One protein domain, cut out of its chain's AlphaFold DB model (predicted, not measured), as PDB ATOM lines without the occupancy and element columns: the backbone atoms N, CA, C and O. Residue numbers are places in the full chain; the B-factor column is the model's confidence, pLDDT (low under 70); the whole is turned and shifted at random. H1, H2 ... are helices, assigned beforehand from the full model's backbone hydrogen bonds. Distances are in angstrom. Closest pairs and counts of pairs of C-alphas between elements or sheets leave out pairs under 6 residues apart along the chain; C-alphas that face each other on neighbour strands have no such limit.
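What this domain is: This is residues 58 to 135 of the 163 residues of an uncharacterized protein of Prevotella sp. MGM1 (UniProt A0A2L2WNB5). Six short helices gather into a rounded cluster, with H1 and H4 on opposite sides of the middle, H2 and H3 toward one end, and H5 and H6 meeting at a steep angle at the other. The helices meet through few close C-alpha pairs; the loop of residues 73 to 80 reaches out at the end of H2 and H3, and residues 130 to 135 form a tail after H6. The printed part has 78 residues with six named helices, H1 to H6 in order along the chain, and no named strand; the class is all helix. It is compact, with a radius of gyration of the C-alphas of 12.2 A and spans of 33 by 26 by 18 A.

Where its parts are: Find C-alpha 58 at (167.239, 198.562, 245.019); from there H1, residues 58 to 67, runs 14.3 A. Next come H2, residues 69 to 72, 5.1 A long, and H3, residues 81 to 89, 12.4 A long. H4, residues 94 to 98, measures 5.9 A. Look for C-alpha 105 at (182.181, 190.976, 239.271), where H5, the longest helix, begins and runs 15.4 A to residue 115. H6, residues 120 to 129, runs 14.3 A and ends at C-alpha 129, (179.220, 203.095, 251.856).

How they stand to each other: Start at H1, which only just touches H3, with 3 pairs of C-alphas within 8 A; the closest, His 62 and Ile 85, are 6.7 A apart. These two run opposite ways at a steep tilt of 42 degrees. H1 is close to but not clearly touching H5, where the closest C-alphas, Phe 64 and Phe 109, are 7.5 A apart. H2 touches no helix; its closest C-alpha pair with H4, Leu 72 and Leu 98, is 7.4 A apart, close but not clearly touching. H3 and H4 touch only at the corner, and only just, with 3 pairs within 8 A; the C-alphas of Ile 88 and Glu 94 come closest at 5.5 A. H4 touches H6, with the closest C-alphas, Tyr 96 and Phe 127, 6.0 A apart. H5 touches H6 through the closest C-alphas of His 110 and Ile 120, 6.3 A apart, opposite ways at a steep tilt of 57 degrees. H3 stays apart from both H5 and H6. In H1, H3, H4, H5 and H6 every O i to N i+4 pair is within hydrogen-bond range; H2 is too short for such a pair, and its one O i to N i+3 pair is within range.

The domain as a whole: Look at Glu 75 and Phe 135 for the two C-alphas farthest apart, 35.9 A. The printed part has no cut, and none of its links is long. The mean pLDDT of the printed part of this model is 93.5, and no printed residue is under 70.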
ATOM      1  N   THR A  58     167.715 199.864 244.534       97.06
ATOM      2  CA  THR A  58     167.239 198.562 245.019       97.06
ATOM      3  C   THR A  58     166.936 197.632 243.847       97.06
ATOM      4  O   THR A  58     167.501 196.542 243.764       97.06
ATOM      5  N   ALA A  59     166.148 198.100 242.872       97.38
ATOM      6  CA  ALA A  59     165.817 197.322 241.681       97.38
ATOM      7  C   ALA A  59     167.072 196.929 240.883       97.38
ATOM      8  O   ALA A  59     167.209 195.781 240.470       97.38
ATOM      9  N   ILE A  60     168.024 197.854 240.734       97.88
ATOM     10  CA  ILE A  60     169.298 197.618 240.039       97.88
ATOM     11  C   ILE A  60     170.138 196.540 240.735       97.88
ATOM     12  O   ILE A  60     170.687 195.662 240.068       97.88
ATOM     13  N   LYS A  61     170.262 196.591 242.070       97.50
ATOM     14  CA  LYS A  61     170.993 195.570 242.837       97.50
ATOM     15  C   LYS A  61     170.363 194.195 242.639       97.50
ATOM     16  O   LYS A  61     171.077 193.224 242.397       97.50
ATOM     17  N   HIS A  62     169.037 194.122 242.731       97.56
ATOM     18  CA  HIS A  62     168.301 192.869 242.609       97.56
ATOM     19  C   HIS A  62     168.414 192.280 241.204       97.56
ATOM     20  O   HIS A  62     168.715 191.097 241.065       97.56
ATOM     21  N   ASP A  63     168.226 193.100 240.166       97.44
ATOM     22  CA  ASP A  63     168.380 192.702 238.762       97.44
ATOM     23  C   ASP A  63     169.784 192.148 238.485       97.44
ATOM     24  O   ASP A  63     169.939 191.069 237.906       97.44
ATOM     25  N   PHE A  64     170.815 192.828 238.995       97.38
ATOM     26  CA  PHE A  64     172.192 192.374 238.848       97.38
ATOM     27  C   PHE A  64     172.440 191.030 239.548       97.38
ATOM     28  O   PHE A  64     173.072 190.148 238.969       97.38
ATOM     29  N   ILE A  65     171.922 190.845 240.771       96.25
ATOM     30  CA  ILE A  65     172.030 189.567 241.491       96.25
ATOM     31  C   ILE A  65     171.371 188.444 240.688       96.25
ATOM     32  O   ILE A  65     171.999 187.409 240.482       96.25
ATOM     33  N   ARG A  66     170.137 188.652 240.209       95.62
ATOM     34  CA  ARG A  66     169.383 187.644 239.442       95.62
ATOM     35  C   ARG A  66     170.060 187.293 238.117       95.62
ATOM     36  O   ARG A  66     170.035 186.138 237.703       95.62
ATOM     37  N   THR A  67     170.698 188.266 237.477       95.69
ATOM     38  CA  THR A  67     171.400 188.056 236.203       95.69
ATOM     39  C   THR A  67     172.722 187.305 236.380       95.69
ATOM     40  O   THR A  67     173.122 186.559 235.490       95.69
ATOM     41  N   HIS A  68     173.374 187.450 237.537       95.31
ATOM     42  CA  HIS A  68     174.700 186.887 237.813       95.31
ATOM     43  C   HIS A  68     174.703 185.833 238.931       95.31
ATOM     44  O   HIS A  68     175.702 185.664 239.634       95.31
ATOM     45  N   VAL A  69     173.588 185.115 239.127       94.19
ATOM     46  CA  VAL A  69     173.455 184.100 240.192       94.19
ATOM     47  C   VAL A  69     174.582 183.067 240.126       94.19
ATOM     48  O   VAL A  69     175.161 182.734 241.155       94.19
ATOM     49  N   LYS A  70     174.947 182.602 238.928       92.19
ATOM     50  CA  LYS A  70     175.972 181.563 238.740       92.19
ATOM     51  C   LYS A  70     177.364 182.033 239.142       92.19
ATOM     52  O   LYS A  70     178.135 181.281 239.723       92.19
ATOM     53  N   GLU A  71     177.696 183.281 238.842       93.69
ATOM     54  CA  GLU A  71     178.983 183.880 239.182       93.69
ATOM     55  C   GLU A  71     179.065 184.269 240.661       93.69
ATOM     56  O   GLU A  71     180.155 184.289 241.240       93.69
ATOM     57  N   LEU A  72     177.922 184.592 241.271       93.00
ATOM     58  CA  LEU A  72     177.804 184.911 242.693       93.00
ATOM     59  C   LEU A  72     177.813 183.655 243.573       93.00
ATOM     60  O   LEU A  72     178.353 183.694 244.678       93.00
ATOM     61  N   PHE A  73     177.251 182.553 243.075       91.62
ATOM     62  CA  PHE A  73     177.079 181.296 243.799       91.62
ATOM     63  C   PHE A  73     177.545 180.092 242.953       91.62
ATOM     64  O   PHE A  73     176.738 179.240 242.583       91.62
ATOM     65  N   PRO A  74     178.852 179.992 242.642       88.12
ATOM     66  CA  PRO A  74     179.370 178.998 241.697       88.12
ATOM     67  C   PRO A  74     179.294 177.552 242.200       88.12
ATOM     68  O   PRO A  74     179.297 176.626 241.393       88.12
ATOM     69  N   GLU A  75     179.254 177.342 243.519       87.38
ATOM     70  CA  GLU A  75     179.201 175.998 244.111       87.38
ATOM     71  C   GLU A  75     177.774 175.450 244.207       87.38
ATOM     72  O   GLU A  75     177.566 174.242 244.096       87.38
ATOM     73  N   HIS A  76     176.791 176.327 244.414       85.75
ATOM     74  CA  HIS A  76     175.395 175.943 244.557       85.75
ATOM     75  C   HIS A  76     174.486 177.143 244.294       85.75
ATOM     76  O   HIS A  76     174.545 178.131 245.026       85.75
ATOM     77  N   GLU A  77     173.630 177.043 243.276       87.94
ATOM     78  CA  GLU A  77     172.593 178.049 243.056       87.94
ATOM     79  C   GLU A  77     171.599 178.022 244.229       87.94
ATOM     80  O   GLU A  77     171.152 176.943 244.623       87.94
ATOM     81  N   PRO A  78     171.253 179.180 244.813       89.56
ATOM     82  CA  PRO A  78     170.330 179.229 245.934       89.56
ATOM     83  C   PRO A  78     168.933 178.761 245.512       89.56
ATOM     84  O   PRO A  78     168.389 179.233 244.518       89.56
ATOM     85  N   GLU A  79     168.326 177.891 246.322       89.62
ATOM     86  CA  GLU A  79     166.949 177.415 246.116       89.62
ATOM     87  C   GLU A  79     165.915 178.554 246.175       89.62
ATOM     88  O   GLU A  79     164.894 178.508 245.491       89.62
ATOM     89  N   ASP A  80     166.192 179.586 246.978       93.62
ATOM     90  CA  ASP A  80     165.355 180.776 247.140       93.62
ATOM     91  C   ASP A  80     166.215 182.043 247.027       93.62
ATOM     92  O   ASP A  80     166.823 182.516 247.996       93.62
ATOM     93  N   ILE A  81     166.282 182.586 245.810       93.62
ATOM     94  CA  ILE A  81     167.047 183.802 245.515       93.62
ATOM     95  C   ILE A  81     166.465 185.041 246.205       93.62
ATOM     96  O   ILE A  81     167.214 185.947 246.566       93.62
ATOM     97  N   GLU A  82     165.155 185.083 246.447       94.81
ATOM     98  CA  GLU A  82     164.502 186.244 247.054       94.81
ATOM     99  C   GLU A  82     164.858 186.349 248.538       94.81
ATOM    100  O   GLU A  82     165.164 187.434 249.036       94.81
ATOM    101  N   LYS A  83     164.949 185.213 249.238       95.12
ATOM    102  CA  LYS A  83     165.475 185.177 250.607       95.12
ATOM    103  C   LYS A  83     166.937 185.621 250.680       95.12
ATOM    104  O   LYS A  83     167.327 186.292 251.638       95.12
ATOM    105  N   VAL A  84     167.747 185.267 249.680       94.62
ATOM    106  CA  VAL A  84     169.143 185.722 249.587       94.62
ATOM    107  C   VAL A  84     169.207 187.234 249.383       94.62
ATOM    108  O   VAL A  84     169.934 187.906 250.111       94.62
ATOM    109  N   ILE A  85     168.420 187.776 248.451       96.00
ATOM    110  CA  ILE A  85     168.323 189.218 248.199       96.00
ATOM    111  C   ILE A  85     167.885 189.964 249.466       96.00
ATOM    112  O   ILE A  85     168.545 190.922 249.862       96.00
ATOM    113  N   ALA A  86     166.855 189.482 250.167       95.62
ATOM    114  CA  ALA A  86     166.404 190.079 251.423       95.62
ATOM    115  C   ALA A  86     167.501 190.074 252.505       95.62
ATOM    116  O   ALA A  86     167.670 191.050 253.233       95.62
ATOM    117  N   GLY A  87     168.282 188.992 252.593       95.75
ATOM    118  CA  GLY A  87     169.439 188.917 253.489       95.75
ATOM    119  C   GLY A  87     170.554 189.901 253.122       95.75
ATOM    120  O   GLY A  87     171.205 190.444 254.013       95.75
ATOM    121  N   ILE A  88     170.752 190.161 251.827       94.06
ATOM    122  CA  ILE A  88     171.715 191.151 251.333       94.06
ATOM    123  C   ILE A  88     171.262 192.571 251.679       94.06
ATOM    124  O   ILE A  88     172.064 193.358 252.175       94.06
ATOM    125  N   ASP A  89     169.989 192.894 251.467       93.81
ATOM    126  CA  ASP A  89     169.449 194.225 251.761       93.81
ATOM    127  C   ASP A  89     169.410 194.538 253.261       93.81
ATOM    128  O   ASP A  89     169.524 195.697 253.655       93.81
ATOM    129  N   ALA A  90     169.304 193.513 254.111       93.75
ATOM    130  CA  ALA A  90     169.315 193.674 255.563       93.75
ATOM    131  C   ALA A  90     170.665 194.165 256.120       93.75
ATOM    132  O   ALA A  90     170.738 194.574 257.282       93.75
ATOM    133  N   VAL A  91     171.744 194.113 255.329       92.19
ATOM    134  CA  VAL A  91     173.097 194.465 255.770       92.19
ATOM    135  C   VAL A  91     173.707 195.514 254.840       92.19
ATOM    136  O   VAL A  91     174.088 195.224 253.706       92.19
ATOM    137  N   ASN A  92     173.893 196.732 255.360       89.25
ATOM    138  CA  ASN A  92     174.491 197.842 254.612       89.25
ATOM    139  C   ASN A  92     175.818 197.441 253.950       89.25
ATOM    140  O   ASN A  92     176.748 196.942 254.594       89.25
ATOM    141  N   GLY A  93     175.901 197.667 252.640       90.50
ATOM    142  CA  GLY A  93     177.092 197.379 251.843       90.50
ATOM    143  C   GLY A  93     177.354 195.890 251.574       90.50
ATOM    144  O   GLY A  93     178.347 195.570 250.911       90.50
ATOM    145  N   GLU A  94     176.491 194.967 252.025       93.75
ATOM    146  CA  GLU A  94     176.616 193.529 251.723       93.75
ATOM    147  C   GLU A  94     176.612 193.278 250.228       93.75
ATOM    148  O   GLU A  94     177.468 192.535 249.760       93.75
ATOM    149  N   PHE A  95     175.748 193.957 249.471       95.50
ATOM    150  CA  PHE A  95     175.722 193.845 248.014       95.50
ATOM    151  C   PHE A  95     177.122 194.038 247.412       95.50
ATOM    152  O   PHE A  95     177.646 193.177 246.710       95.50
ATOM    153  N   TYR A  96     177.783 195.148 247.741       94.50
ATOM    154  CA  TYR A  96     179.078 195.474 247.150       94.50
ATOM    155  C   TYR A  96     180.214 194.585 247.676       94.50
ATOM    156  O   TYR A  96     181.205 194.338 246.977       94.50
ATOM    157  N   ARG A  97     180.080 194.077 248.906       93.56
ATOM    158  CA  ARG A  97     180.994 193.088 249.484       93.56
ATOM    159  C   ARG A  97     180.836 191.716 248.829       93.56
ATOM    160  O   ARG A  97     181.853 191.093 248.533       93.56
ATOM    161  N   LEU A  98     179.608 191.292 248.538       93.94
ATOM    162  CA  LEU A  98     179.288 190.070 247.806       93.94
ATOM    163  C   LEU A  98     179.941 190.081 246.418       93.94
ATOM    164  O   LEU A  98     180.645 189.133 246.082       93.94
ATOM    165  N   LEU A  99     179.843 191.189 245.671       95.00
ATOM    166  CA  LEU A  99     180.536 191.338 244.380       95.00
ATOM    167  C   LEU A  99     182.062 191.180 244.479       95.00
ATOM    168  O   LEU A  99     182.728 190.910 243.485       95.00
ATOM    169  N   GLY A 100     182.638 191.415 245.660       92.69
ATOM    170  CA  GLY A 100     184.066 191.252 245.915       92.69
ATOM    171  C   GLY A 100     184.506 189.811 246.170       92.69
ATOM    172  O   GLY A 100     185.710 189.578 246.224       92.69
ATOM    173  N   ARG A 101     183.571 188.866 246.343       90.94
ATOM    174  CA  ARG A 101     183.882 187.445 246.573       90.94
ATOM    175  C   ARG A 101     184.281 186.721 245.289       90.94
ATOM    176  O   ARG A 101     185.079 185.792 245.352       90.94
ATOM    177  N   SER A 102     183.795 187.191 244.143       89.75
ATOM    178  CA  SER A 102     184.116 186.628 242.830       89.75
ATOM    179  C   SER A 102     184.992 187.586 242.026       89.75
ATOM    180  O   SER A 102     184.761 188.800 241.977       89.75
ATOM    181  N   TYR A 103     186.014 187.045 241.365       88.75
ATOM    182  CA  TYR A 103     186.936 187.845 240.565       88.75
ATOM    183  C   TYR A 103     186.207 188.513 239.390       88.75
ATOM    184  O   TYR A 103     185.499 187.865 238.627       88.75
ATOM    185  N   GLY A 104     186.388 189.826 239.230       92.50
ATOM    186  CA  GLY A 104     185.857 190.583 238.093       92.50
ATOM    187  C   GLY A 104     184.410 191.077 238.221       92.50
ATOM    188  O   GLY A 104     184.061 192.021 237.510       92.50
ATOM    189  N   LEU A 105     183.595 190.571 239.159       94.88
ATOM    190  CA  LEU A 105     182.181 190.976 239.271       94.88
ATOM    191  C   LEU A 105     181.992 192.461 239.592       94.88
ATOM    192  O   LEU A 105     181.132 193.107 239.003       94.88
ATOM    193  N   LYS A 106     182.844 193.054 240.438       94.50
ATOM    194  CA  LYS A 106     182.826 194.513 240.657       94.50
ATOM    195  C   LYS A 106     183.032 195.299 239.363       94.50
ATOM    196  O   LYS A 106     182.382 196.316 239.163       94.50
ATOM    197  N   LYS A 107     183.928 194.844 238.481       94.62
ATOM    198  CA  LYS A 107     184.190 195.511 237.197       94.62
ATOM    199  C   LYS A 107     182.980 195.399 236.267       94.62
ATOM    200  O   LYS A 107     182.624 196.389 235.640       94.62
ATOM    201  N   ILE A 108     182.360 194.221 236.212       95.94
ATOM    202  CA  ILE A 108     181.141 193.976 235.427       95.94
ATOM    203  C   ILE A 108     180.003 194.867 235.935       95.94
ATOM    204  O   ILE A 108     179.385 195.577 235.149       95.94
ATOM    205  N   PHE A 109     179.804 194.933 237.252       96.56
ATOM    206  CA  PHE A 109     178.810 195.813 237.856       96.56
ATOM    207  C   PHE A 109     179.064 197.296 237.555       96.56
ATOM    208  O   PHE A 109     178.136 198.027 237.222       96.56
ATOM    209  N   HIS A 110     180.320 197.749 237.628       95.31
ATOM    210  CA  HIS A 110     180.670 199.133 237.289       95.31
ATOM    211  C   HIS A 110     180.415 199.466 235.819       95.31
ATOM    212  O   HIS A 110     180.012 200.587 235.522       95.31
ATOM    213  N   ALA A 111     180.617 198.514 234.905       95.88
ATOM    214  CA  ALA A 111     180.237 198.693 233.508       95.88
ATOM    215  C   ALA A 111     178.710 198.816 233.371       95.88
ATOM    216  O   ALA A 111     178.231 199.799 232.813       95.88
ATOM    217  N   TYR A 112     177.959 197.898 233.987       96.88
ATOM    218  CA  TYR A 112     176.495 197.902 233.982       96.88
ATOM    219  C   TYR A 112     175.903 199.214 234.525       96.88
ATOM    220  O   TYR A 112     175.140 199.888 233.836       96.88
ATOM    221  N   ILE A 113     176.301 199.661 235.720       96.56
ATOM    222  CA  ILE A 113     175.780 200.915 236.293       96.56
ATOM    223  C   ILE A 113     176.216 202.154 235.487       96.56
ATOM    224  O   ILE A 113     175.498 203.158 235.450       96.56
ATOM    225  N   SER A 114     177.368 202.093 234.808       96.25
ATOM    226  CA  SER A 114     177.814 203.163 233.912       96.25
ATOM    227  C   SER A 114     176.941 203.272 232.670       96.25
ATOM    228  O   SER A 114     176.652 204.387 232.238       96.25
ATOM    229  N   GLU A 115     176.471 202.152 232.120       95.88
ATOM    230  CA  GLU A 115     175.494 202.145 231.024       95.88
ATOM    231  C   GLU A 115     174.143 202.731 231.463       95.88
ATOM    232  O   GLU A 115     173.444 203.364 230.672       95.88
ATOM    233  N   LEU A 116     173.802 202.607 232.751       96.25
ATOM    234  CA  LEU A 116     172.633 203.260 233.350       96.25
ATOM    235  C   LEU A 116     172.855 204.758 233.656       96.25
ATOM    236  O   LEU A 116     171.931 205.451 234.096       96.25
ATOM    237  N   GLY A 117     174.052 205.288 233.392       95.31
ATOM    238  CA  GLY A 117     174.378 206.710 233.484       95.31
ATOM    239  C   GLY A 117     175.039 207.153 234.793       95.31
ATOM    240  O   GLY A 117     175.126 208.357 235.035       95.31
ATOM    241  N   MET A 118     175.502 206.231 235.644       95.69
ATOM    242  CA  MET A 118     176.270 206.578 236.846       95.69
ATOM    243  C   MET A 118     177.773 206.638 236.556       95.69
ATOM    244  O   MET A 118     178.325 205.760 235.905       95.69
ATOM    245  N   SER A 119     178.480 207.637 237.088       92.94
ATOM    246  CA  SER A 119     179.942 207.675 236.953       92.94
ATOM    247  C   SER A 119     180.625 206.597 237.806       92.94
ATOM    248  O   SER A 119     180.176 206.310 238.916       92.94
ATOM    249  N   ILE A 120     181.766 206.078 237.336       88.19
ATOM    250  CA  ILE A 120     182.586 205.094 238.071       88.19
ATOM    251  C   ILE A 120     183.013 205.628 239.448       88.19
ATOM    252  O   ILE A 120     183.012 204.907 240.443       88.19
ATOM    253  N   THR A 121     183.379 206.908 239.535       89.44
ATOM    254  CA  THR A 121     183.807 207.518 240.802       89.44
ATOM    255  C   THR A 121     182.659 207.549 241.812       89.44
ATOM    256  O   THR A 121     182.850 207.241 242.990       89.44
ATOM    257  N   THR A 122     181.452 207.884 241.345       91.06
ATOM    258  CA  THR A 122     180.235 207.869 242.163       91.06
ATOM    259  C   THR A 122     179.887 206.449 242.588       91.06
ATOM    260  O   THR A 122     179.666 206.222 243.777       91.06
ATOM    261  N   SER A 123     179.878 205.492 241.658       90.00
ATOM    262  CA  SER A 123     179.507 204.111 241.960       90.00
ATOM    263  C   SER A 123     180.465 203.488 242.976       90.00
ATOM    264  O   SER A 123     180.014 202.908 243.960       90.00
ATOM    265  N   LEU A 124     181.779 203.673 242.818       87.56
ATOM    266  CA  LEU A 124     182.778 203.174 243.766       87.56
ATOM    267  C   LEU A 124     182.502 203.651 245.192       87.56
ATOM    268  O   LEU A 124     182.416 202.826 246.098       87.56
ATOM    269  N   LYS A 125     182.339 204.965 245.376       90.44
ATOM    270  CA  LYS A 125     182.140 205.576 246.693       90.44
ATOM    271  C   LYS A 125     180.792 205.187 247.303       90.44
ATOM    272  O   LYS A 125     180.718 204.832 248.479       90.44
ATOM    273  N   ARG A 126     179.715 205.275 246.523       94.06
ATOM    274  CA  ARG A 126     178.354 205.138 247.053       94.06
ATOM    275  C   ARG A 126     177.962 203.696 247.307       94.06
ATOM    276  O   ARG A 126     177.419 203.418 248.367       94.06
ATOM    277  N   PHE A 127     178.322 202.760 246.427       92.69
ATOM    278  CA  PHE A 127     178.054 201.342 246.683       92.69
ATOM    279  C   PHE A 127     178.923 200.775 247.810       92.69
ATOM    280  O   PHE A 127     178.484 199.852 248.489       92.69
ATOM    281  N   SER A 128     180.118 201.327 248.059       87.56
ATOM    282  CA  SER A 128     180.933 200.895 249.200       87.56
ATOM    283  C   SER A 128     180.382 201.345 250.551       87.56
ATOM    284  O   SER A 128     180.516 200.609 251.521       87.56
ATOM    285  N   MET A 129     179.797 202.545 250.618       89.75
ATOM    286  CA  MET A 129     179.220 203.095 251.856       89.75
ATOM    287  C   MET A 129     177.729 202.766 252.007       89.75
ATOM    288  O   MET A 129     177.173 202.940 253.083       89.75
ATOM    289  N   ASP A 130     177.106 202.303 250.925       91.62
ATOM    290  CA  ASP A 130     175.667 202.076 250.784       91.62
ATOM    291  C   ASP A 130     174.804 203.282 251.183       91.62
ATOM    292  O   ASP A 130     173.743 203.164 251.801       91.62
ATOM    293  N   ASP A 131     175.303 204.457 250.806       90.25
ATOM    294  CA  ASP A 131     174.777 205.764 251.176       90.25
ATOM    295  C   ASP A 131     173.895 206.320 250.051       90.25
ATOM    296  O   ASP A 131     174.385 206.841 249.037       90.25
ATOM    297  N   TRP A 132     172.586 206.143 250.224       94.62
ATOM    298  CA  TRP A 132     171.539 206.501 249.269       94.62
ATOM    299  C   TRP A 132     170.377 207.166 249.986       94.62
ATOM    300  O   TRP A 132     169.893 206.631 250.993       94.62
ATOM    301  N   GLU A 133     169.922 208.278 249.418       95.69
ATOM    302  CA  GLU A 133     168.662 208.915 249.784       95.69
ATOM    303  C   GLU A 133     167.495 208.014 249.365       95.69
ATOM    304  O   GLU A 133     167.622 207.179 248.464       95.69
ATOM    305  N   ASP A 134     166.340 208.179 250.005       96.94
ATOM    306  CA  ASP A 134     165.202 207.283 249.787       96.94
ATOM    307  C   ASP A 134     164.718 207.295 248.325       96.94
ATOM    308  O   ASP A 134     164.568 206.235 247.713       96.94
ATOM    309  N   PHE A 135     164.624 208.476 247.700       96.88
ATOM    310  CA  PHE A 135     164.232 208.580 246.290       96.88
ATOM    311  C   PHE A 135     165.183 207.847 245.332       96.88
ATOM    312  O   PHE A 135     164.772 207.396 244.264       96.88
TER     313      PHE A 135